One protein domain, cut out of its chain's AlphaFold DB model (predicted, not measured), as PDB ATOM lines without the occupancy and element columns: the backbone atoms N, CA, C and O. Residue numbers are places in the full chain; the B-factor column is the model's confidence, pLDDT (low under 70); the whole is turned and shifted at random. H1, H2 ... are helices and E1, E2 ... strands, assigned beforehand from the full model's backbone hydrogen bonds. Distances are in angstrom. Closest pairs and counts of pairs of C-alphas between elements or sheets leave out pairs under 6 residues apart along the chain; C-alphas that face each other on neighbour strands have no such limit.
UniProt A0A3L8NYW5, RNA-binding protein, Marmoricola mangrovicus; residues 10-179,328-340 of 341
ATOM      1  N   ARG A  10     260.474 222.541 140.790       92.44
ATOM      2  CA  ARG A  10     259.486 223.498 141.304       92.44
ATOM      3  C   ARG A  10     260.166 224.774 141.791       92.44
ATOM      4  O   ARG A  10     259.618 225.854 141.581       92.44
ATOM      5  N   ALA A  11     261.328 224.685 142.439       93.44
ATOM      6  CA  ALA A  11     262.134 225.857 142.788       93.44
ATOM      7  C   ALA A  11     262.573 226.614 141.542       93.44
ATOM      8  O   ALA A  11     262.376 227.828 141.481       93.44
ATOM      9  N   TRP A  12     263.058 225.897 140.526       94.50
ATOM     10  CA  TRP A  12     263.400 226.501 139.244       94.50
ATOM     11  C   TRP A  12     262.199 227.209 138.599       94.50
ATOM     12  O   TRP A  12     262.311 228.366 138.203       94.50
ATOM     13  N   GLN A  13     261.018 226.584 138.575       90.88
ATOM     14  CA  GLN A  13     259.794 227.197 138.043       90.88
ATOM     15  C   GLN A  13     259.385 228.451 138.827       90.88
ATOM     16  O   GLN A  13     259.026 229.459 138.223       90.88
ATOM     17  N   ARG A  14     259.473 228.430 140.167       91.38
ATOM     18  CA  ARG A  14     259.203 229.617 141.002       91.38
ATOM     19  C   ARG A  14     260.176 230.753 140.698       91.38
ATOM     20  O   ARG A  14     259.750 231.904 140.601       91.38
ATOM     21  N   TRP A  15     261.460 230.436 140.540       92.25
ATOM     22  CA  TRP A  15     262.473 231.406 140.135       92.25
ATOM     23  C   TRP A  15     262.153 231.982 138.748       92.25
ATOM     24  O   TRP A  15     262.077 233.204 138.611       92.25
ATOM     25  N   GLN A  16     261.852 231.136 137.761       88.38
ATOM     26  CA  GLN A  16     261.547 231.558 136.392       88.38
ATOM     27  C   GLN A  16     260.295 232.445 136.328       88.38
ATOM     28  O   GLN A  16     260.289 233.493 135.679       88.38
ATOM     29  N   ASP A  17     259.243 232.074 137.062       86.12
ATOM     30  CA  ASP A  17     258.026 232.873 137.205       86.12
ATOM     31  C   ASP A  17     258.317 234.265 137.782       86.12
ATOM     32  O   ASP A  17     257.756 235.259 137.320       86.12
ATOM     33  N   SER A  18     259.214 234.355 138.771       84.75
ATOM     34  CA  SER A  18     259.565 235.630 139.410       84.75
ATOM     35  C   SER A  18     260.261 236.610 138.457       84.75
ATOM     36  O   SER A  18     260.183 237.823 138.651       84.75
ATOM     37  N   ARG A  19     260.897 236.099 137.393       81.62
ATOM     38  CA  ARG A  19     261.538 236.902 136.340       81.62
ATOM     39  C   ARG A  19     260.558 237.351 135.255       81.62
ATOM     40  O   ARG A  19     260.813 238.341 134.571       81.62
ATOM     41  N   HIS A  20     259.409 236.684 135.134       71.62
ATOM     42  CA  HIS A  20     258.379 236.980 134.136       71.62
ATOM     43  C   HIS A  20     256.972 237.090 134.758       71.62
ATOM     44  O   HIS A  20     256.064 236.343 134.374       71.62
ATOM     45  N   PRO A  21     256.732 238.064 135.659       60.69
ATOM     46  CA  PRO A  21     255.521 238.119 136.484       60.69
ATOM     47  C   PRO A  21     254.217 238.213 135.671       60.69
ATOM     48  O   PRO A  21     253.190 237.651 136.046       60.69
ATOM     49  N   ALA A  22     254.243 238.872 134.508       59.75
ATOM     50  CA  ALA A  22     253.074 238.958 133.628       59.75
ATOM     51  C   ALA A  22     252.686 237.597 133.013       59.75
ATOM     52  O   ALA A  22     251.507 237.332 132.781       59.75
ATOM     53  N   ARG A  23     253.669 236.719 132.761       58.78
ATOM     54  CA  ARG A  23     253.448 235.376 132.208       58.78
ATOM     55  C   ARG A  23     253.001 234.398 133.298       58.78
ATOM     56  O   ARG A  23     252.129 233.577 133.030       58.78
ATOM     57  N   SER A  24     253.524 234.533 134.519       53.50
ATOM     58  CA  SER A  24     253.207 233.647 135.649       53.50
ATOM     59  C   SER A  24     251.781 233.814 136.187       53.50
ATOM     60  O   SER A  24     251.178 232.859 136.669       53.50
ATOM     61  N   VAL A  25     251.200 235.018 136.109       51.00
ATOM     62  CA  VAL A  25     249.801 235.242 136.522       51.00
ATOM     63  C   VAL A  25     248.830 234.507 135.591       51.00
ATOM     64  O   VAL A  25     247.876 233.887 136.055       51.00
ATOM     65  N   LEU A  26     249.096 234.503 134.281       51.94
ATOM     66  CA  LEU A  26     248.238 233.834 133.298       51.94
ATOM     67  C   LEU A  26     248.268 232.304 133.427       51.94
ATOM     68  O   LEU A  26     247.229 231.662 133.274       51.94
ATOM     69  N   THR A  27     249.429 231.720 133.728       55.78
ATOM     70  CA  THR A  27     249.586 230.263 133.876       55.78
ATOM     71  C   THR A  27     248.952 229.731 135.162       55.78
ATOM     72  O   THR A  27     248.388 228.639 135.146       55.78
ATOM     73  N   ARG A  28     248.965 230.505 136.257       55.81
ATOM     74  CA  ARG A  28     248.363 230.108 137.547       55.81
ATOM     75  C   ARG A  28     246.837 230.149 137.562       55.81
ATOM     76  O   ARG A  28     246.218 229.363 138.266       55.81
ATOM     77  N   VAL A  29     246.226 231.053 136.795       52.31
ATOM     78  CA  VAL A  29     244.763 231.234 136.790       52.31
ATOM     79  C   VAL A  29     244.053 230.168 135.945       52.31
ATOM     80  O   VAL A  29     242.891 229.858 136.202       52.31
ATOM     81  N   ARG A  30     244.727 229.580 134.946       49.00
ATOM     82  CA  ARG A  30     244.180 228.495 134.111       49.00
ATOM     83  C   ARG A  30     245.274 227.497 133.715       49.00
ATOM     84  O   ARG A  30     245.826 227.638 132.619       49.00
ATOM     85  N   PRO A  31     245.562 226.477 134.544       58.66
ATOM     86  CA  PRO A  31     246.352 225.345 134.080       58.66
ATOM     87  C   PRO A  31     245.611 224.713 132.898       58.66
ATOM     88  O   PRO A  31     244.442 224.342 133.004       58.66
ATOM     89  N   ARG A  32     246.258 224.678 131.735       67.00
ATOM     90  CA  ARG A  32     245.724 224.019 130.542       67.00
ATOM     91  C   ARG A  32     246.525 222.745 130.302       67.00
ATOM     92  O   ARG A  32     247.750 222.810 130.414       67.00
ATOM     93  N   PRO A  33     245.863 221.630 129.953       77.06
ATOM     94  CA  PRO A  33     246.569 220.426 129.544       77.06
ATOM     95  C   PRO A  33     247.487 220.758 128.368       77.06
ATOM     96  O   PRO A  33     247.160 221.614 127.531       77.06
ATOM     97  N   ALA A  34     248.637 220.091 128.310       85.25
ATOM     98  CA  ALA A  34     249.519 220.199 127.162       85.25
ATOM     99  C   ALA A  34     248.762 219.724 125.913       85.25
ATOM    100  O   ALA A  34     248.057 218.713 125.947       85.25
ATOM    101  N   ARG A  35     248.866 220.487 124.824       91.06
ATOM    102  CA  ARG A  35     248.170 220.230 123.561       91.06
ATOM    103  C   ARG A  35     249.136 220.376 122.405       91.06
ATOM    104  O   ARG A  35     249.982 221.268 122.415       91.06
ATOM    105  N   GLY A  36     248.954 219.539 121.398       93.12
ATOM    106  CA  GLY A  36     249.786 219.534 120.208       93.12
ATOM    107  C   GLY A  36     249.173 218.688 119.105       93.12
ATOM    108  O   GLY A  36     247.966 218.448 119.068       93.12
ATOM    109  N   VAL A  37     250.031 218.244 118.205       94.69
ATOM    110  CA  VAL A  37     249.738 217.295 117.143       94.69
ATOM    111  C   VAL A  37     250.638 216.092 117.370       94.69
ATOM    112  O   VAL A  37     251.853 216.251 117.501       94.69
ATOM    113  N   LEU A  38     250.033 214.909 117.441       95.81
ATOM    114  CA  LEU A  38     250.755 213.647 117.422       95.81
ATOM    115  C   LEU A  38     250.868 213.177 115.973       95.81
ATOM    116  O   LEU A  38     249.861 212.919 115.312       95.81
ATOM    117  N   THR A  39     252.098 213.044 115.499       96.50
ATOM    118  CA  THR A  39     252.425 212.636 114.136       96.50
ATOM    119  C   THR A  39     253.187 211.321 114.171       96.50
ATOM    120  O   THR A  39     254.292 211.251 114.696       96.50
ATOM    121  N   ARG A  40     252.586 210.261 113.633       95.75
ATOM    122  CA  ARG A  40     253.073 208.879 113.738       95.75
ATOM    123  C   ARG A  40     253.592 208.380 112.401       95.75
ATOM    124  O   ARG A  40     252.929 208.580 111.383       95.75
ATOM    125  N   GLY A  41     254.742 207.714 112.407       94.38
ATOM    126  CA  GLY A  41     255.276 207.043 111.223       94.38
ATOM    127  C   GLY A  41     254.768 205.608 111.043       94.38
ATOM    128  O   GLY A  41     254.800 205.081 109.932       94.38
ATOM    129  N   GLY A  42     254.265 204.986 112.117       92.44
ATOM    130  CA  GLY A  42     253.682 203.640 112.153       92.44
ATOM    131  C   GLY A  42     252.425 203.572 113.030       92.44
ATOM    132  O   GLY A  42     251.991 204.576 113.592       92.44
ATOM    133  N   GLU A  43     251.782 202.401 113.113       91.19
ATOM    134  CA  GLU A  43     250.613 202.217 113.999       91.19
ATOM    135  C   GLU A  43     251.002 202.059 115.475       91.19
ATOM    136  O   GLU A  43     250.269 202.530 116.342       91.19
ATOM    137  N   ALA A  44     252.164 201.456 115.735       92.81
ATOM    138  CA  ALA A  44     252.684 201.148 117.065       92.81
ATOM    139  C   ALA A  44     254.142 201.648 117.206       92.81
ATOM    140  O   ALA A  44     255.073 200.845 117.162       92.81
ATOM    141  N   PRO A  45     254.361 202.974 117.303       96.06
ATOM    142  CA  PRO A  45     255.685 203.555 117.527       96.06
ATOM    143  C   PRO A  45     256.251 203.134 118.891       96.06
ATOM    144  O   PRO A  45     255.524 203.101 119.886       96.06
ATOM    145  N   ASP A  46     257.550 202.856 118.962       97.19
ATOM    146  CA  ASP A  46     258.260 202.558 120.211       97.19
ATOM    147  C   ASP A  46     259.109 203.740 120.719       97.19
ATOM    148  O   ASP A  46     259.502 203.748 121.886       97.19
ATOM    149  N   VAL A  47     259.298 204.786 119.907       98.31
ATOM    150  CA  VAL A  47     259.959 206.046 120.282       98.31
ATOM    151  C   VAL A  47     258.985 207.217 120.178       98.31
ATOM    152  O   VAL A  47     258.426 207.483 119.114       98.31
ATOM    153  N   LEU A  48     258.838 207.979 121.264       98.31
ATOM    154  CA  LEU A  48     258.122 209.256 121.270       98.31
ATOM    155  C   LEU A  48     259.105 210.427 121.381       98.31
ATOM    156  O   LEU A  48     259.783 210.576 122.392       98.31
ATOM    157  N   VAL A  49     259.126 211.307 120.384       98.31
ATOM    158  CA  VAL A  49     259.877 212.569 120.405       98.31
ATOM    159  C   VAL A  49     258.930 213.719 120.745       98.31
ATOM    160  O   VAL A  49     258.026 214.025 119.971       98.31
ATOM    161  N   ALA A  50     259.132 214.377 121.885       97.31
ATOM    162  CA  ALA A  50     258.345 215.526 122.329       97.31
ATOM    163  C   ALA A  50     259.107 216.844 122.103       97.31
ATOM    164  O   ALA A  50     260.134 217.103 122.740       97.31
ATOM    165  N   LEU A  51     258.575 217.681 121.211       95.38
ATOM    166  CA  LEU A  51     259.152 218.943 120.749       95.38
ATOM    167  C   LEU A  51     258.238 220.111 121.119       95.38
ATOM    168  O   LEU A  51     257.134 220.198 120.606       95.38
ATOM    169  N   ASP A  52     258.707 221.070 121.913       92.81
ATOM    170  CA  ASP A  52     257.872 222.197 122.359       92.81
ATOM    171  C   ASP A  52     257.976 223.465 121.502       92.81
ATOM    172  O   ASP A  52     257.123 224.351 121.594       92.81
ATOM    173  N   SER A  53     259.011 223.591 120.667       91.50
ATOM    174  CA  SER A  53     259.193 224.775 119.826       91.50
ATOM    175  C   SER A  53     259.887 224.470 118.505       91.50
ATOM    176  O   SER A  53     260.659 223.523 118.390       91.50
ATOM    177  N   GLY A  54     259.640 225.317 117.507       89.69
ATOM    178  CA  GLY A  54     260.281 225.246 116.194       89.69
ATOM    179  C   GLY A  54     261.599 226.013 116.113       89.69
ATOM    180  O   GLY A  54     262.010 226.353 115.005       89.69
ATOM    181  N   SER A  55     262.230 226.352 117.247       89.31
ATOM    182  CA  SER A  55     263.511 227.068 117.221       89.31
ATOM    183  C   SER A  55     264.561 226.243 116.463       89.31
ATOM    184  O   SER A  55     264.525 225.012 116.553       89.31
ATOM    185  N   PRO A  56     265.514 226.877 115.752       91.00
ATOM    186  CA  PRO A  56     266.567 226.153 115.036       91.00
ATOM    187  C   PRO A  56     267.278 225.117 115.916       91.00
ATOM    188  O   PRO A  56     267.392 223.958 115.535       91.00
ATOM    189  N   SER A  57     267.613 225.498 117.149       92.44
ATOM    190  CA  SER A  57     268.181 224.610 118.167       92.44
ATOM    191  C   SER A  57     267.330 223.377 118.485       92.44
ATOM    192  O   SER A  57     267.855 222.270 118.541       92.44
ATOM    193  N   ASN A  58     266.020 223.541 118.691       93.56
ATOM    194  CA  ASN A  58     265.124 222.426 119.002       93.56
ATOM    195  C   ASN A  58     264.941 221.499 117.794       93.56
ATOM    196  O   ASN A  58     264.929 220.280 117.947       93.56
ATOM    197  N   ARG A  59     264.847 222.062 116.581       95.19
ATOM    198  CA  ARG A  59     264.780 221.267 115.347       95.19
ATOM    199  C   ARG A  59     266.060 220.453 115.152       95.19
ATOM    200  O   ARG A  59     265.961 219.255 114.902       95.19
ATOM    201  N   ALA A  60     267.227 221.065 115.336       95.94
ATOM    202  CA  ALA A  60     268.518 220.391 115.230       95.94
ATOM    203  C   ALA A  60     268.691 219.287 116.293       95.94
ATOM    204  O   ALA A  60     269.164 218.200 115.978       95.94
ATOM    205  N   ALA A  61     268.269 219.529 117.537       97.38
ATOM    206  CA  ALA A  61     268.420 218.562 118.627       97.38
ATOM    207  C   ALA A  61     267.422 217.392 118.567       97.38
ATOM    208  O   ALA A  61     267.775 216.281 118.947       97.38
ATOM    209  N   LEU A  62     266.178 217.626 118.125       97.44
ATOM    210  CA  LEU A  62     265.091 216.645 118.267       97.44
ATOM    211  C   LEU A  62     264.488 216.172 116.943       97.44
ATOM    212  O   LEU A  62     264.100 215.013 116.854       97.44
ATOM    213  N   LEU A  63     264.406 217.019 115.909       95.69
ATOM    214  CA  LEU A  63     263.842 216.615 114.613       95.69
ATOM    215  C   LEU A  63     264.894 216.082 113.642       95.69
ATOM    216  O   LEU A  63     264.601 215.136 112.918       95.69
ATOM    217  N   ALA A  64     266.103 216.645 113.616       96.62
ATOM    218  CA  ALA A  64     267.165 216.133 112.750       96.62
ATOM    219  C   ALA A  64     267.501 214.648 113.031       96.62
ATOM    220  O   ALA A  64     267.601 213.889 112.067       96.62
ATOM    221  N   PRO A  65     267.566 214.170 114.295       97.75
ATOM    222  CA  PRO A  65     267.754 212.744 114.575       97.75
ATOM    223  C   PRO A  65     266.641 211.838 114.035       97.75
ATOM    224  O   PRO A  65     266.913 210.699 113.668       97.75
ATOM    225  N   VAL A  66     265.395 212.327 113.937       96.06
ATOM    226  CA  VAL A  66     264.255 211.534 113.428       96.06
ATOM    227  C   VAL A  66     264.482 211.085 111.985       96.06
ATOM    228  O   VAL A  66     264.031 210.009 111.609       96.06
ATOM    229  N   ALA A  67     265.225 211.858 111.187       94.12
ATOM    230  CA  ALA A  67     265.572 211.485 109.815       94.12
ATOM    231  C   ALA A  67     266.532 210.281 109.726       94.12
ATOM    232  O   ALA A  67     266.694 209.711 108.649       94.12
ATOM    233  N   HIS A  68     267.160 209.896 110.840       96.75
ATOM    234  CA  HIS A  68     268.095 208.775 110.934       96.75
ATOM    235  C   HIS A  68     267.504 207.555 111.652       96.75
ATOM    236  O   HIS A  68     268.207 206.565 111.821       96.75
ATOM    237  N   LEU A  69     266.234 207.615 112.065       96.50
ATOM    238  CA  LEU A  69     265.526 206.511 112.711       96.50
ATOM    239  C   LEU A  69     264.560 205.838 111.722       96.50
ATOM    240  O   LEU A  69     264.003 206.519 110.853       96.50
ATOM    241  N   PRO A  70     264.281 204.527 111.867       95.75
ATOM    242  CA  PRO A  70     263.216 203.874 111.112       95.75
ATOM    243  C   PRO A  70     261.877 204.563 111.388       95.75
ATOM    244  O   PRO A  70     261.396 204.603 112.519       95.75
ATOM    245  N   ARG A  71     261.269 205.144 110.353       95.31
ATOM    246  CA  ARG A  71     260.093 206.019 110.476       95.31
ATOM    247  C   ARG A  71     258.947 205.363 111.252       95.31
ATOM    248  O   ARG A  71     258.329 206.006 112.092       95.31
ATOM    249  N   GLU A  72     258.656 204.097 110.977       95.31
ATOM    250  CA  GLU A  72     257.576 203.314 111.588       95.31
ATOM    251  C   GLU A  72     257.685 203.177 113.112       95.31
ATOM    252  O   GLU A  72     256.673 202.957 113.777       95.31
ATOM    253  N   ARG A  73     258.889 203.363 113.658       96.25
ATOM    254  CA  ARG A  73     259.189 203.309 115.091       96.25
ATOM    255  C   ARG A  73     258.916 204.624 115.812       96.25
ATOM    256  O   ARG A  73     258.800 204.645 117.033       96.25
ATOM    257  N   VAL A  74     258.789 205.728 115.079       97.38
ATOM    258  CA  VAL A  74     258.784 207.070 115.661       97.38
ATOM    259  C   VAL A  74     257.391 207.694 115.643       97.38
ATOM    260  O   VAL A  74     256.677 207.696 114.635       97.38
ATOM    261  N   ALA A  75     257.035 208.312 116.764       97.25
ATOM    262  CA  ALA A  75     256.020 209.345 116.835       97.25
ATOM    263  C   ALA A  75     256.630 210.669 117.298       97.25
ATOM    264  O   ALA A  75     257.496 210.704 118.167       97.25
ATOM    265  N   VAL A  76     256.148 211.770 116.729       97.50
ATOM    266  CA  VAL A  76     256.534 213.134 117.088       97.50
ATOM    267  C   VAL A  76     255.321 213.841 117.678       97.50
ATOM    268  O   VAL A  76     254.291 213.963 117.019       97.50
ATOM    269  N   LEU A  77     255.447 214.324 118.909       96.44
ATOM    270  CA  LEU A  77     254.478 215.195 119.559       96.44
ATOM    271  C   LEU A  77     254.999 216.635 119.517       96.44
ATOM    272  O   LEU A  77     256.010 216.943 120.146       96.44
ATOM    273  N   ALA A  78     254.318 217.515 118.781       96.19
ATOM    274  CA  ALA A  78     254.781 218.886 118.551       96.19
ATOM    275  C   ALA A  78     253.636 219.910 118.435       96.19
ATOM    276  O   ALA A  78     252.487 219.528 118.200       96.19
ATOM    277  N   PRO A  79     253.907 221.227 118.544       93.94
ATOM    278  CA  PRO A  79     252.964 222.252 118.121       93.94
ATOM    279  C   PRO A  79     252.528 222.076 116.654       93.94
ATOM    280  O   PRO A  79     253.293 221.549 115.836       93.94
ATOM    281  N   PRO A  80     251.324 222.555 116.286       90.75
ATOM    282  CA  PRO A  80     250.848 222.506 114.907       90.75
ATOM    283  C   PRO A  80     251.858 223.102 113.917       90.75
ATOM    284  O   PRO A  80     252.406 224.177 114.150       90.75
ATOM    285  N   GLY A  81     252.084 222.401 112.803       88.44
ATOM    286  CA  GLY A  81     252.976 222.844 111.725       88.44
ATOM    287  C   GLY A  81     254.468 222.559 111.933       88.44
ATOM    288  O   GLY A  81     255.255 222.907 111.060       88.44
ATOM    289  N   LEU A  82     254.871 221.931 113.046       89.19
ATOM    290  CA  LEU A  82     256.281 221.598 113.310       89.19
ATOM    291  C   LEU A  82     256.642 220.127 113.089       89.19
ATOM    292  O   LEU A  82     257.823 219.804 112.970       89.19
ATOM    293  N   ALA A  83     255.653 219.239 113.062       82.38
ATOM    294  CA  ALA A  83     255.879 217.815 112.866       82.38
ATOM    295  C   ALA A  83     256.237 217.478 111.400       82.38
ATOM    296  O   ALA A  83     255.903 218.251 110.498       82.38
ATOM    297  N   PRO A  84     256.884 216.324 111.137       85.25
ATOM    298  CA  PRO A  84     257.152 215.860 109.777       85.25
ATOM    299  C   PRO A  84     255.872 215.740 108.933       85.25
ATOM    300  O   PRO A  84     254.871 215.184 109.379       85.25
ATOM    301  N   THR A  85     255.913 216.232 107.693       82.94
ATOM    302  CA  THR A  85     254.765 216.230 106.762       82.94
ATOM    303  C   THR A  85     254.994 215.383 105.508       82.94
ATOM    304  O   THR A  85     254.152 215.368 104.612       82.94
ATOM    305  N   SER A  86     256.126 214.676 105.422       83.00
ATOM    306  CA  SER A  86     256.447 213.818 104.279       83.00
ATOM    307  C   SER A  86     255.528 212.591 104.193       83.00
ATOM    308  O   SER A  86     254.779 212.268 105.121       83.00
ATOM    309  N   ALA A  87     255.563 211.901 103.050       83.88
ATOM    310  CA  ALA A  87     254.659 210.793 102.764       83.88
ATOM    311  C   ALA A  87     254.666 209.704 103.859       83.88
ATOM    312  O   ALA A  87     255.702 209.184 104.281       83.88
ATOM    313  N   GLY A  88     253.455 209.343 104.290       86.81
ATOM    314  CA  GLY A  88     253.155 208.262 105.227       86.81
ATOM    315  C   GLY A  88     253.421 208.547 106.711       86.81
ATOM    316  O   GLY A  88     253.379 207.619 107.512       86.81
ATOM    317  N   TRP A  89     253.604 209.812 107.084       94.88
ATOM    318  CA  TRP A  89     253.297 210.272 108.436       94.88
ATOM    319  C   TRP A  89     251.788 210.516 108.587       94.88
ATOM    320  O   TRP A  89     251.145 211.058 107.688       94.88
ATOM    321  N   ARG A  90     251.207 210.136 109.729       93.69
ATOM    322  CA  ARG A  90     249.793 210.373 110.064       93.69
ATOM    323  C   ARG A  90     249.684 211.286 111.273       93.69
ATOM    324  O   ARG A  90     250.160 210.933 112.347       93.69
ATOM    325  N   SER A  91     249.030 212.430 111.099       94.06
ATOM    326  CA  SER A  91     248.890 213.448 112.142       94.06
ATOM    327  C   SER A  91     247.475 213.487 112.706       94.06
ATOM    328  O   SER A  91     246.508 213.470 111.948       94.06
ATOM    329  N   ALA A  92     247.357 213.586 114.026       92.94
ATOM    330  CA  ALA A  92     246.097 213.806 114.722       92.94
ATOM    331  C   ALA A  92     246.277 214.851 115.838       92.94
ATOM    332  O   ALA A  92     247.350 214.919 116.445       92.94
ATOM    333  N   PRO A  93     245.256 215.678 116.134       93.75
ATOM    334  CA  PRO A  93     245.267 216.518 117.326       93.75
ATOM    335  C   PRO A  93     245.455 215.674 118.589       93.75
ATOM    336  O   PRO A  93     244.858 214.607 118.717       93.75
ATOM    337  N   TRP A  94     246.244 216.175 119.536       93.62
ATOM    338  CA  TRP A  94     246.564 215.475 120.775       93.62
ATOM    339  C   TRP A  94     246.433 216.399 121.993       93.62
ATOM    340  O   TRP A  94     246.695 217.606 121.919       93.62
ATOM    341  N   SER A  95     246.030 215.826 123.127       90.50
ATOM    342  CA  SER A  95     245.935 216.491 124.430       90.50
ATOM    343  C   SER A  95     246.363 215.518 125.525       90.50
ATOM    344  O   SER A  95     246.057 214.334 125.426       90.50
ATOM    345  N   ALA A  96     246.996 216.020 126.587       85.75
ATOM    346  CA  ALA A  96     247.445 215.200 127.719       85.75
ATOM    347  C   ALA A  96     246.308 214.440 128.431       85.75
ATOM    348  O   ALA A  96     246.551 213.401 129.032       85.75
ATOM    349  N   ASP A  97     245.075 214.939 128.327       83.12
ATOM    350  CA  ASP A  97     243.883 214.296 128.898       83.12
ATOM    351  C   ASP A  97     243.315 213.173 128.010       83.12
ATOM    352  O   ASP A  97     242.401 212.455 128.415       83.12
ATOM    353  N   THR A  98     243.804 213.037 126.775       78.50
ATOM    354  CA  THR A  98     243.316 212.031 125.833       78.50
ATOM    355  C   THR A  98     244.105 210.739 126.010       78.50
ATOM    356  O   THR A  98     245.324 210.723 125.846       78.50
ATOM    357  N   LEU A  99     243.405 209.630 126.272       71.44
ATOM    358  CA  LEU A  99     244.010 208.303 126.192       71.44
ATOM    359  C   LEU A  99     244.308 207.975 124.723       71.44
ATOM    360  O   LEU A  99     243.394 207.681 123.951       71.44
ATOM    361  N   ASP A 100     245.582 208.013 124.344       78.88
ATOM    362  CA  ASP A 100     246.024 207.634 123.007       78.88
ATOM    363  C   ASP A 100     246.677 206.250 123.027       78.88
ATOM    364  O   ASP A 100     247.857 206.095 123.348       78.88
ATOM    365  N   ARG A 101     245.887 205.235 122.661       84.38
ATOM    366  CA  ARG A 101     246.331 203.834 122.608       84.38
ATOM    367  C   ARG A 101     247.473 203.596 121.626       84.38
ATOM    368  O   ARG A 101     248.205 202.627 121.774       84.38
ATOM    369  N   SER A 102     247.663 204.470 120.634       81.62
ATOM    370  CA  SER A 102     248.802 204.336 119.717       81.62
ATOM    371  C   SER A 102     250.141 204.558 120.416       81.62
ATOM    372  O   SER A 102     251.174 204.124 119.919       81.62
ATOM    373  N   LEU A 103     250.136 205.199 121.586       91.06
ATOM    374  CA  LEU A 103     251.334 205.353 122.387       91.06
ATOM    375  C   LEU A 103     251.611 204.124 123.255       91.06
ATOM    376  O   LEU A 103     252.674 204.096 123.852       91.06
ATOM    377  N   ASP A 104     250.724 203.129 123.365       91.81
ATOM    378  CA  ASP A 104     250.888 201.977 124.278       91.81
ATOM    379  C   ASP A 104     252.154 201.151 124.018       91.81
ATOM    380  O   ASP A 104     252.691 200.551 124.944       91.81
ATOM    381  N   SER A 105     252.679 201.185 122.793       94.81
ATOM    382  CA  SER A 105     253.935 200.536 122.404       94.81
ATOM    383  C   SER A 105     255.197 201.350 122.703       94.81
ATOM    384  O   SER A 105     256.290 200.849 122.463       94.81
ATOM    385  N   VAL A 106     255.082 202.590 123.195       97.00
ATOM    386  CA  VAL A 106     256.238 203.463 123.456       97.00
ATOM    387  C   VAL A 106     257.124 202.862 124.546       97.00
ATOM    388  O   VAL A 106     256.682 202.656 125.675       97.00
ATOM    389  N   ARG A 107     258.396 202.648 124.201       97.75
ATOM    390  CA  ARG A 107     259.467 202.114 125.057       97.75
ATOM    391  C   ARG A 107     260.528 203.157 125.400       97.75
ATOM    392  O   ARG A 107     261.425 202.863 126.178       97.75
ATOM    393  N   LEU A 108     260.448 204.353 124.814       98.31
ATOM    394  CA  LEU A 108     261.418 205.426 125.002       98.31
ATOM    395  C   LEU A 108     260.786 206.788 124.706       98.31
ATOM    396  O   LEU A 108     260.109 206.957 123.690       98.31
ATOM    397  N   VAL A 109     261.054 207.781 125.554       98.56
ATOM    398  CA  VAL A 109     260.643 209.172 125.315       98.56
ATOM    399  C   VAL A 109     261.868 210.073 125.206       98.56
ATOM    400  O   VAL A 109     262.769 209.996 126.034       98.56
ATOM    401  N   VAL A 110     261.893 210.952 124.205       98.75
ATOM    402  CA  VAL A 110     262.992 211.884 123.919       98.75
ATOM    403  C   VAL A 110     262.460 213.315 123.913       98.75
ATOM    404  O   VAL A 110     261.450 213.598 123.272       98.75
ATOM    405  N   SER A 111     263.120 214.239 124.611       98.38
ATOM    406  CA  SER A 111     262.726 215.653 124.638       98.38
ATOM    407  C   SER A 111     263.898 216.581 124.977       98.38
ATOM    408  O   SER A 111     264.959 216.138 125.398       98.38
ATOM    409  N   ALA A 112     263.695 217.890 124.837       96.75
ATOM    410  CA  ALA A 112     264.593 218.917 125.370       96.75
ATOM    411  C   ALA A 112     264.520 219.010 126.908       96.75
ATOM    412  O   ALA A 112     265.458 219.479 127.548       96.75
ATOM    413  N   GLY A 113     263.421 218.545 127.515       95.25
ATOM    414  CA  GLY A 113     263.314 218.386 128.962       95.25
ATOM    415  C   GLY A 113     261.887 218.456 129.505       95.25
ATOM    416  O   GLY A 113     260.988 219.052 128.918       95.25
ATOM    417  N   HIS A 114     261.692 217.868 130.687       95.44
ATOM    418  CA  HIS A 114     260.387 217.760 131.357       95.44
ATOM    419  C   HIS A 114     259.828 219.078 131.928       95.44
ATOM    420  O   HIS A 114     258.696 219.123 132.403       95.44
ATOM    421  N   TYR A 115     260.610 220.157 131.889       92.69
ATOM    422  CA  TYR A 115     260.190 221.495 132.312       92.69
ATOM    423  C   TYR A 115     259.306 222.203 131.269       92.69
ATOM    424  O   TYR A 115     258.744 223.263 131.554       92.69
ATOM    425  N   LEU A 116     259.200 221.637 130.064       92.69
ATOM    426  CA  LEU A 116     258.391 222.142 128.960       92.69
ATOM    427  C   LEU A 116     257.009 221.461 128.927       92.69
ATOM    428  O   LEU A 116     256.872 220.357 129.446       92.69
ATOM    429  N   PRO A 117     255.968 222.075 128.333       93.06
ATOM    430  CA  PRO A 117     254.625 221.489 128.296       93.06
ATOM    431  C   PRO A 117     254.529 220.073 127.693       93.06
ATOM    432  O   PRO A 117     253.988 219.175 128.338       93.06
ATOM    433  N   LEU A 118     255.025 219.856 126.473       95.06
ATOM    434  CA  LEU A 118     254.966 218.564 125.784       95.06
ATOM    435  C   LEU A 118     256.046 217.617 126.300       95.06
ATOM    436  O   LEU A 118     255.754 216.444 126.523       95.06
ATOM    437  N   GLY A 119     257.253 218.119 126.577       96.06
ATOM    438  CA  GLY A 119     258.294 217.348 127.260       96.06
ATOM    439  C   GLY A 119     257.849 216.817 128.629       96.06
ATOM    440  O   GLY A 119     258.105 215.663 128.959       96.06
ATOM    441  N   GLY A 120     257.119 217.618 129.407       95.38
ATOM    442  CA  GLY A 120     256.547 217.231 130.697       95.38
ATOM    443  C   GLY A 120     255.445 216.181 130.567       95.38
ATOM    444  O   GLY A 120     255.405 215.237 131.354       95.38
ATOM    445  N   ALA A 121     254.596 216.278 129.540       94.75
ATOM    446  CA  ALA A 121     253.616 215.233 129.257       94.75
ATOM    447  C   ALA A 121     254.278 213.921 128.796       94.75
ATOM    448  O   ALA A 121     253.881 212.843 129.236       94.75
ATOM    449  N   GLY A 122     255.331 214.009 127.979       95.88
ATOM    450  CA  GLY A 122     256.162 212.861 127.621       95.88
ATOM    451  C   GLY A 122     256.842 212.232 128.841       95.88
ATOM    452  O   GLY A 122     256.888 211.013 128.959       95.88
ATOM    453  N   PHE A 123     257.316 213.041 129.790       96.69
ATOM    454  CA  PHE A 123     257.919 212.544 131.027       96.69
ATOM    455  C   PHE A 123     256.901 211.842 131.936       96.69
ATOM    456  O   PHE A 123     257.203 210.794 132.507       96.69
ATOM    457  N   ALA A 124     255.677 212.370 132.033       95.00
ATOM    458  CA  ALA A 124     254.588 211.711 132.750       95.00
ATOM    459  C   ALA A 124     254.251 210.344 132.129       95.00
ATOM    460  O   ALA A 124     254.096 209.363 132.857       95.00
ATOM    461  N   LEU A 125     254.215 210.263 130.793       94.62
ATOM    462  CA  LEU A 125     254.051 209.002 130.075       94.62
ATOM    463  C   LEU A 125     255.189 208.028 130.404       94.62
ATOM    464  O   LEU A 125     254.918 206.899 130.805       94.62
ATOM    465  N   ALA A 126     256.439 208.484 130.291       96.31
ATOM    466  CA  ALA A 126     257.618 207.669 130.565       96.31
ATOM    467  C   ALA A 126     257.593 207.080 131.982       96.31
ATOM    468  O   ALA A 126     257.759 205.878 132.163       96.31
ATOM    469  N   THR A 127     257.264 207.918 132.968       95.94
ATOM    470  CA  THR A 127     257.138 207.522 134.376       95.94
ATOM    471  C   THR A 127     256.015 206.504 134.578       95.94
ATOM    472  O   THR A 127     256.207 205.500 135.251       95.94
ATOM    473  N   SER A 128     254.840 206.734 133.980       93.94
ATOM    474  CA  SER A 128     253.679 205.840 134.121       93.94
ATOM    475  C   SER A 128     253.897 204.437 133.550       93.94
ATOM    476  O   SER A 128     253.220 203.499 133.967       93.94
ATOM    477  N   ARG A 129     254.826 204.298 132.597       93.38
ATOM    478  CA  ARG A 129     255.143 203.038 131.917       93.38
ATOM    479  C   ARG A 129     256.494 202.450 132.305       93.38
ATOM    480  O   ARG A 129     256.856 201.420 131.752       93.38
ATOM    481  N   ASP A 130     257.210 203.097 133.222       95.62
ATOM    482  CA  ASP A 130     258.565 202.711 133.622       95.62
ATOM    483  C   ASP A 130     259.514 202.548 132.418       95.62
ATOM    484  O   ASP A 130     260.227 201.558 132.267       95.62
ATOM    485  N   VAL A 131     259.480 203.523 131.502       97.00
ATOM    486  CA  VAL A 131     260.347 203.554 130.315       97.00
ATOM    487  C   VAL A 131     261.349 204.709 130.390       97.00
ATOM    488  O   VAL A 131     261.052 205.740 131.001       97.00
ATOM    489  N   PRO A 132     262.534 204.596 129.758       97.94
ATOM    490  CA  PRO A 132     263.545 205.640 129.842       97.94
ATOM    491  C   PRO A 132     263.081 206.977 129.251       97.94
ATOM    492  O   PRO A 132     262.378 207.038 128.235       97.94
ATOM    493  N   PHE A 133     263.554 208.062 129.867       98.56
ATOM    494  CA  PHE A 133     263.394 209.425 129.371       98.56
ATOM    495  C   PHE A 133     264.758 210.019 129.012       98.56
ATOM    496  O   PHE A 133     265.665 210.090 129.847       98.56
ATOM    497  N   VAL A 134     264.900 210.457 127.764       98.81
ATOM    498  CA  VAL A 134     266.130 211.017 127.207       98.81
ATOM    499  C   VAL A 134     265.979 212.523 127.051       98.81
ATOM    500  O   VAL A 134     265.057 213.006 126.392       98.81
ATOM    501  N   VAL A 135     266.917 213.264 127.632       98.75
ATOM    502  CA  VAL A 135     267.067 214.704 127.447       98.75
ATOM    503  C   VAL A 135     268.157 214.959 126.416       98.75
ATOM    504  O   VAL A 135     269.296 214.547 126.623       98.75
ATOM    505  N   VAL A 136     267.835 215.663 125.332       98.69
ATOM    506  CA  VAL A 136     268.829 216.122 124.351       98.69
ATOM    507  C   VAL A 136     269.101 217.603 124.572       98.69
ATOM    508  O   VAL A 136     268.189 218.428 124.488       98.69
ATOM    509  N   GLN A 137     270.358 217.950 124.844       98.00
ATOM    510  CA  GLN A 137     270.769 219.343 124.967       98.00
ATOM    511  C   GLN A 137     270.535 220.073 123.640       98.00
ATOM    512  O   GLN A 137     271.006 219.655 122.582       98.00
ATOM    513  N   HIS A 138     269.830 221.200 123.700       95.62
ATOM    514  CA  HIS A 138     269.545 222.020 122.522       95.62
ATOM    515  C   HIS A 138     270.172 223.420 122.594       95.62
ATOM    516  O   HIS A 138     270.121 224.166 121.621       95.62
ATOM    517  N   GLY A 139     270.745 223.820 123.728       94.12
ATOM    518  CA  GLY A 139     271.297 225.159 123.904       94.12
ATOM    519  C   GLY A 139     272.380 225.213 124.970       94.12
ATOM    520  O   GLY A 139     272.678 224.215 125.627       94.12
ATOM    521  N   LEU A 140     272.956 226.404 125.122       95.62
ATOM    522  CA  LEU A 140     273.976 226.677 126.123       95.62
ATOM    523  C   LEU A 140     273.359 226.697 127.525       95.62
ATOM    524  O   LEU A 140     272.235 227.164 127.721       95.62
ATOM    525  N   LEU A 141     274.104 226.192 128.501       96.00
ATOM    526  CA  LEU A 141     273.655 226.010 129.874       96.00
ATOM    527  C   LEU A 141     274.227 227.108 130.760       96.00
ATOM    528  O   LEU A 141     275.441 227.234 130.885       96.00
ATOM    529  N   THR A 142     273.361 227.873 131.414       95.69
ATOM    530  CA  THR A 142     273.736 228.773 132.515       95.69
ATOM    531  C   THR A 142     273.414 228.095 133.853       95.69
ATOM    532  O   THR A 142     272.688 227.096 133.870       95.69
ATOM    533  N   PRO A 143     273.846 228.632 135.011       96.44
ATOM    534  CA  PRO A 143     273.420 228.099 136.314       96.44
ATOM    535  C   PRO A 143     271.910 228.177 136.551       96.44
ATOM    536  O   PRO A 143     271.403 227.643 137.537       96.44
ATOM    537  N   HIS A 144     271.194 228.881 135.682       94.31
ATOM    538  CA  HIS A 144     269.752 229.032 135.712       94.31
ATOM    539  C   HIS A 144     269.036 228.097 134.733       94.31
ATOM    540  O   HIS A 144     267.814 228.179 134.597       94.31
ATOM    541  N   ALA A 145     269.763 227.201 134.061       95.06
ATOM    542  CA  ALA A 145     269.155 226.146 133.271       95.06
ATOM    543  C   ALA A 145     268.290 225.224 134.163       95.06
ATOM    544  O   ALA A 145     268.572 225.054 135.355       95.06
ATOM    545  N   PRO A 146     267.209 224.652 133.611       94.88
ATOM    546  CA  PRO A 146     266.331 223.752 134.348       94.88
ATOM    547  C   PRO A 146     267.043 222.446 134.732       94.88
ATOM    548  O   PRO A 146     267.899 221.965 133.982       94.88
ATOM    549  N   PRO A 147     266.669 221.823 135.865       96.62
ATOM    550  CA  PRO A 147     267.209 220.525 136.243       96.62
ATOM    551  C   PRO A 147     266.800 219.419 135.275       96.62
ATOM    552  O   PRO A 147     265.717 219.441 134.676       96.62
ATOM    553  N   LEU A 148     267.645 218.394 135.201       97.56
ATOM    554  CA  LEU A 148     267.313 217.139 134.540       97.56
ATOM    555  C   LEU A 148     266.263 216.364 135.352       97.56
ATOM    556  O   LEU A 148     266.317 216.388 136.592       97.56
ATOM    557  N   PRO A 149     265.333 215.657 134.680       96.12
ATOM    558  CA  PRO A 149     264.423 214.748 135.361       96.12
ATOM    559  C   PRO A 149     265.199 213.663 136.134       96.12
ATOM    560  O   PRO A 149     266.318 213.315 135.742       96.12
ATOM    561  N   PRO A 150     264.637 213.121 137.229       95.50
ATOM    562  CA  PRO A 150     265.224 211.984 137.932       95.50
ATOM    563  C   PRO A 150     265.468 210.798 136.999       95.50
ATOM    564  O   PRO A 150     264.620 210.493 136.161       95.50
ATOM    565  N   SER A 151     266.614 210.129 137.154       95.44
ATOM    566  CA  SER A 151     266.977 208.915 136.399       95.44
ATOM    567  C   SER A 151     266.987 209.062 134.867       95.44
ATOM    568  O   SER A 151     266.947 208.070 134.137       95.44
ATOM    569  N   ALA A 152     267.037 210.295 134.354       97.06
ATOM    570  CA  ALA A 152     267.061 210.553 132.922       97.06
ATOM    571  C   ALA A 152     268.401 210.146 132.287       97.06
ATOM    572  O   ALA A 152     269.440 210.051 132.948       97.06
ATOM    573  N   ARG A 153     268.386 209.971 130.963       98.38
ATOM    574  CA  ARG A 153     269.607 209.918 130.154       98.38
ATOM    575  C   ARG A 153     269.825 211.252 129.446       98.38
ATOM    576  O   ARG A 153     268.960 211.698 128.704       98.38
ATOM    577  N   LEU A 154     270.977 211.875 129.651       98.75
ATOM    578  CA  LEU A 154     271.390 213.116 129.004       98.75
ATOM    579  C   LEU A 154     272.227 212.829 127.751       98.75
ATOM    580  O   LEU A 154     273.216 212.105 127.816       98.75
ATOM    581  N   LEU A 155     271.874 213.451 126.630       98.75
ATOM    582  CA  LEU A 155     272.710 213.561 125.437       98.75
ATOM    583  C   LEU A 155     273.203 215.012 125.332       98.75
ATOM    584  O   LEU A 155     272.431 215.910 124.986       98.75
ATOM    585  N   ALA A 156     274.465 215.240 125.699       98.25
ATOM    586  CA  ALA A 156     275.065 216.565 125.870       98.25
ATOM    587  C   ALA A 156     275.999 216.953 124.716       98.25
ATOM    588  O   ALA A 156     276.469 216.104 123.955       98.25
ATOM    589  N   TRP A 157     276.303 218.244 124.599       97.38
ATOM    590  CA  TRP A 157     277.204 218.753 123.562       97.38
ATOM    591  C   TRP A 157     278.676 218.438 123.846       97.38
ATOM    592  O   TRP A 157     279.421 218.169 122.908       97.38
ATOM    593  N   SER A 158     279.090 218.437 125.114       97.25
ATOM    594  CA  SER A 158     280.475 218.205 125.536       97.25
ATOM    595  C   SER A 158     280.553 217.542 126.913       97.25
ATOM    596  O   SER A 158     279.567 217.525 127.652       97.25
ATOM    597  N   GLU A 159     281.732 217.038 127.286       97.50
ATOM    598  CA  GLU A 159     281.976 216.534 128.649       97.50
ATOM    599  C   GLU A 159     281.800 217.641 129.697       97.50
ATOM    600  O   GLU A 159     281.189 217.422 130.738       97.50
ATOM    601  N   ALA A 160     282.221 218.872 129.391       97.19
ATOM    602  CA  ALA A 160     282.035 220.003 130.297       97.19
ATOM    603  C   ALA A 160     280.545 220.328 130.530       97.19
ATOM    604  O   ALA A 160     280.162 220.749 131.620       97.19
ATOM    605  N   ASP A 161     279.683 220.113 129.530       97.88
ATOM    606  CA  ASP A 161     278.230 220.229 129.703       97.88
ATOM    607  C   ASP A 161     277.659 219.102 130.571       97.88
ATOM    608  O   ASP A 161     276.767 219.357 131.382       97.88
ATOM    609  N   VAL A 162     278.180 217.876 130.439       98.00
ATOM    610  CA  VAL A 162     277.824 216.751 131.317       98.00
ATOM    611  C   VAL A 162     278.195 217.075 132.760       98.00
ATOM    612  O   VAL A 162     277.331 217.019 133.635       98.00
ATOM    613  N   GLU A 163     279.448 217.459 133.009       97.44
ATOM    614  CA  GLU A 163     279.945 217.814 134.342       97.44
ATOM    615  C   GLU A 163     279.124 218.945 134.971       97.44
ATOM    616  O   GLU A 163     278.765 218.880 136.148       97.44
ATOM    617  N   PHE A 164     278.780 219.966 134.182       98.06
ATOM    618  CA  PHE A 164     278.011 221.113 134.650       98.06
ATOM    619  C   PHE A 164     276.547 220.764 134.961       98.06
ATOM    620  O   PHE A 164     276.035 221.120 136.027       98.06
ATOM    621  N   TRP A 165     275.848 220.090 134.039       97.44
ATOM    622  CA  TRP A 165     274.409 219.835 134.172       97.44
ATOM    623  C   TRP A 165     274.106 218.723 135.180       97.44
ATOM    624  O   TRP A 165     273.116 218.805 135.911       97.44
ATOM    625  N   CYS A 166     274.977 217.714 135.251       97.19
ATOM    626  CA  CYS A 166     274.876 216.601 136.192       97.19
ATOM    627  C   CYS A 166     275.590 216.876 137.526       97.19
ATOM    628  O   CYS A 166     275.688 215.973 138.353       97.19
ATOM    629  N   ALA A 167     276.093 218.090 137.771       96.31
ATOM    630  CA  ALA A 167     276.807 218.413 139.004       96.31
ATOM    631  C   ALA A 167     275.993 218.022 140.257       96.31
ATOM    632  O   ALA A 167     274.881 218.509 140.474       96.31
ATOM    633  N   GLY A 168     276.564 217.146 141.090       93.62
ATOM    634  CA  GLY A 168     275.915 216.633 142.304       93.62
ATOM    635  C   GLY A 168     274.801 215.604 142.061       93.62
ATOM    636  O   GLY A 168     274.011 215.356 142.969       93.62
ATOM    637  N   ARG A 169     274.716 215.025 140.856       94.19
ATOM    638  CA  ARG A 169     273.756 213.982 140.469       94.19
ATOM    639  C   ARG A 169     274.501 212.704 140.091       94.19
ATOM    640  O   ARG A 169     275.354 212.726 139.211       94.19
ATOM    641  N   ASP A 170     274.139 211.594 140.715       94.06
ATOM    642  CA  ASP A 170     274.605 210.240 140.388       94.06
ATOM    643  C   ASP A 170     273.527 209.398 139.682       94.06
ATOM    644  O   ASP A 170     273.815 208.352 139.103       94.06
ATOM    645  N   ASP A 171     272.282 209.873 139.689       96.12
ATOM    646  CA  ASP A 171     271.135 209.190 139.104       96.12
ATOM    647  C   ASP A 171     270.999 209.410 137.588       96.12
ATOM    648  O   ASP A 171     270.268 208.681 136.922       96.12
ATOM    649  N   VAL A 172     271.697 210.396 137.019       96.75
ATOM    650  CA  VAL A 172     271.633 210.714 135.586       96.75
ATOM    651  C   VAL A 172     272.753 210.002 134.839       96.75
ATOM    652  O   VAL A 172     273.930 210.154 135.153       96.75
ATOM    653  N   ARG A 173     272.397 209.277 133.777       97.19
ATOM    654  CA  ARG A 173     273.378 208.730 132.824       97.19
ATOM    655  C   ARG A 173     273.591 209.716 131.686       97.19
ATOM    656  O   ARG A 173     272.628 210.326 131.238       97.19
ATOM    657  N   SER A 174     274.796 209.820 131.148       98.06
ATOM    658  CA  SER A 174     275.104 210.771 130.074       98.06
ATOM    659  C   SER A 174     275.842 210.131 128.899       98.06
ATOM    660  O   SER A 174     276.408 209.043 129.013       98.06
ATOM    661  N   ALA A 175     275.797 210.808 127.755       98.00
ATOM    662  CA  ALA A 175     276.683 210.597 126.620       98.00
ATOM    663  C   ALA A 175     276.913 211.930 125.892       98.00
ATOM    664  O   ALA A 175     275.999 212.755 125.795       98.00
ATOM    665  N   VAL A 176     278.116 212.123 125.355       98.12
ATOM    666  CA  VAL A 176     278.448 213.282 124.521       98.12
ATOM    667  C   VAL A 176     278.109 212.978 123.066       98.12
ATOM    668  O   VAL A 176     278.591 212.004 122.489       98.12
ATOM    669  N   VAL A 177     277.264 213.818 122.473       97.94
ATOM    670  CA  VAL A 177     276.786 213.686 121.088       97.94
ATOM    671  C   VAL A 177     277.151 214.884 120.214       97.94
ATOM    672  O   VAL A 177     276.988 214.814 119.000       97.94
ATOM    673  N   GLY A 178     277.660 215.974 120.795       97.31
ATOM    674  CA  GLY A 178     277.922 217.217 120.070       97.31
ATOM    675  C   GLY A 178     276.657 218.037 119.800       97.31
ATOM    676  O   GLY A 178     275.550 217.692 120.213       97.31
ATOM    677  N   ALA A 179     276.823 219.154 119.094       97.12
ATOM    678  CA  ALA A 179     275.746 220.096 118.802       97.12
ATOM    679  C   ALA A 179     275.397 220.083 117.309       97.12
ATOM    680  O   ALA A 179     276.135 220.643 116.497       97.12
ATOM    681  N   ALA A 328     277.948 213.397 112.283       97.25
ATOM    682  CA  ALA A 328     276.917 214.392 112.563       97.25
ATOM    683  C   ALA A 328     276.197 214.093 113.899       97.25
ATOM    684  O   ALA A 328     275.704 212.972 114.084       97.25
ATOM    685  N   PRO A 329     276.077 215.069 114.817       98.25
ATOM    686  CA  PRO A 329     275.406 214.882 116.104       98.25
ATOM    687  C   PRO A 329     273.994 214.293 116.012       98.25
ATOM    688  O   PRO A 329     273.629 213.456 116.834       98.25
ATOM    689  N   ALA A 330     273.211 214.637 114.983       98.31
ATOM    690  CA  ALA A 330     271.890 214.046 114.764       98.31
ATOM    691  C   ALA A 330     271.934 212.516 114.586       98.31
ATOM    692  O   ALA A 330     271.059 211.809 115.085       98.31
ATOM    693  N   GLN A 331     272.974 211.992 113.929       98.50
ATOM    694  CA  GLN A 331     273.192 210.550 113.786       98.50
ATOM    695  C   GLN A 331     273.653 209.920 115.103       98.50
ATOM    696  O   GLN A 331     273.230 208.815 115.430       98.50
ATOM    697  N   LEU A 332     274.499 210.610 115.878       98.50
ATOM    698  CA  LEU A 332     274.929 210.136 117.199       98.50
ATOM    699  C   LEU A 332     273.749 210.052 118.177       98.50
ATOM    700  O   LEU A 332     273.619 209.056 118.887       98.50
ATOM    701  N   VAL A 333     272.848 211.037 118.154       98.69
ATOM    702  CA  VAL A 333     271.591 211.005 118.915       98.69
ATOM    703  C   VAL A 333     270.713 209.835 118.472       98.69
ATOM    704  O   VAL A 333     270.248 209.082 119.323       98.69
ATOM    705  N   ALA A 334     270.519 209.630 117.164       98.69
ATOM    706  CA  ALA A 334     269.732 208.505 116.657       98.69
ATOM    707  C   ALA A 334     270.311 207.143 117.086       98.69
ATOM    708  O   ALA A 334     269.578 206.307 117.604       98.69
ATOM    709  N   ARG A 335     271.634 206.951 116.998       98.31
ATOM    710  CA  ARG A 335     272.308 205.731 117.486       98.31
ATOM    711  C   ARG A 335     272.140 205.532 118.994       98.31
ATOM    712  O   ARG A 335     271.937 204.409 119.450       98.31
ATOM    713  N   ALA A 336     272.217 206.607 119.778       98.25
ATOM    714  CA  ALA A 336     271.998 206.544 121.222       98.25
ATOM    715  C   ALA A 336     270.549 206.159 121.578       98.25
ATOM    716  O   ALA A 336     270.337 205.441 122.554       98.25
ATOM    717  N   ILE A 337     269.574 206.609 120.781       98.19
ATOM    718  CA  ILE A 337     268.164 206.205 120.873       98.19
ATOM    719  C   ILE A 337     268.018 204.719 120.522       98.19
ATOM    720  O   ILE A 337     267.387 203.982 121.271       98.19
ATOM    721  N   GLU A 338     268.626 204.253 119.430       97.06
ATOM    722  CA  GLU A 338     268.557 202.844 119.022       97.06
ATOM    723  C   GLU A 338     269.172 201.898 120.056       97.06
ATOM    724  O   GLU A 338     268.590 200.860 120.346       97.06
ATOM    725  N   GLY A 339     270.296 202.276 120.672       96.69
ATOM    726  CA  GLY A 339     270.944 201.485 121.724       96.69
ATOM    727  C   GLY A 339     270.165 201.394 123.047       96.69
ATOM    728  O   GLY A 339     270.633 200.741 123.978       96.69
ATOM    729  N   LEU A 340     269.020 202.074 123.161       94.62
ATOM    730  CA  LEU A 340     268.124 202.043 124.323       94.62
ATOM    731  C   LEU A 340     266.867 201.186 124.111       94.62
ATOM    732  O   LEU A 340     266.126 200.979 125.074       94.62
TER     733      LEU A 340
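What this domain is: This is residues 10 to 179 and 328 to 340 of the 341 residues of the protein "RNA-binding protein" of Marmoricola mangrovicus (UniProt A0A3L8NYW5). One strongly twisted sheet of eight strands makes the core and curls round H5, in three layers with helices on both faces: H5 and H6 on one, H3 and H7 on the other. H1 and H2 form an arm away from the sheet, in which residues 18 to 23 stand free. The 183 printed residues run H1 H2 E1 E2 H3 H4 E3 E4 E5 H5 E6 E7 H6 E8 H7, and the mixed sheet has the order E4 E1 E3 E2 E5 E6 E7 E8. The class is mixed, helices and strands; the whole is compact, with a radius of gyration of the C-alphas of 15.9 A and spans of 43 by 41 by 31 A.

How they stand to each other: H1, residues 10 to 19, and H2, residues 21 to 29, only just touch, with 3 pairs of C-alphas within 8 A, and only at the corner; the closest C-alphas, of Asp 17 and Ser 24, are 5.1 A apart. E1, residues 35 to 40, is antiparallel to E4, residues 90 to 95 (N 38 and O 92, 2.9 A), and to E3, residues 74 to 78 (N 39 and O 76, 2.8 A), these atoms being within hydrogen-bond range. E2, residues 47 to 50, is parallel to E3, with N 75 and O 47 at 2.9 A, and to E5, residues 108 to 111, with N 50 and O 110 at 2.8 A. H3, residues 56 to 63, stands up from the sheet over E5, at a height over the sheet of 9.3 A; H4, residues 65 to 68, only grazes the sheet. H5, residues 117 to 128, is on the sheet, on the opposite face from H3; its closest C-alpha pair with E5 is Ser 111 and Gly 119, 5.4 A. E6, residues 133 to 136, is parallel to E5, with N 134 and O 109 at 2.8 A, and to E7, residues 153 to 156, with N 155 and O 135 at 2.8 A. H6, residues 159 to 165, is over E7 and, only just, with 3 C-alphas, over E8, residues 173 to 176. E8 is parallel to E7, with N 154 and O 173 at 2.8 A. H7, residues 329 to 338, is on the sheet and touches H4, with the closest C-alphas, of Pro 65 and Ala 330, 4.3 A apart. Three strand-helix-strand units, parallel neighbour strands joined through helices, have right-handed crossovers: E2, H3 H4, E3; E5, H5, E6; E7, H6, E8. Every O i to N i+4 pair is within hydrogen-bond range in H1, H3, H5, H6 and H7, and 4 of 5 in H2; H4 is too short for one.

Where its parts are: H1 begins at C-alpha 10 (259.486, 223.498, 141.304) and is 14.4 A long from first to last C-alpha. E1 measures 15.8 A, E4 16.1 A and H5, from C-alpha 117 (254.625, 221.489, 128.296), 16.7 A. H7, 14.2 A long, ends at C-alpha 338 (268.557, 202.844, 119.022).

The domain as a whole: The C-alphas farthest apart, of Ala 87 and Gly 168, are 45.3 A apart. Residues 180 to 327 are not printed, and C-alphas 179 and 328 are 8.5 A apart across this cut. The links E3 to E4, E4 to E5 and E6 to E7 are long. The mean pLDDT of the printed part is 91.6, and residues 21 to 32 are under 70.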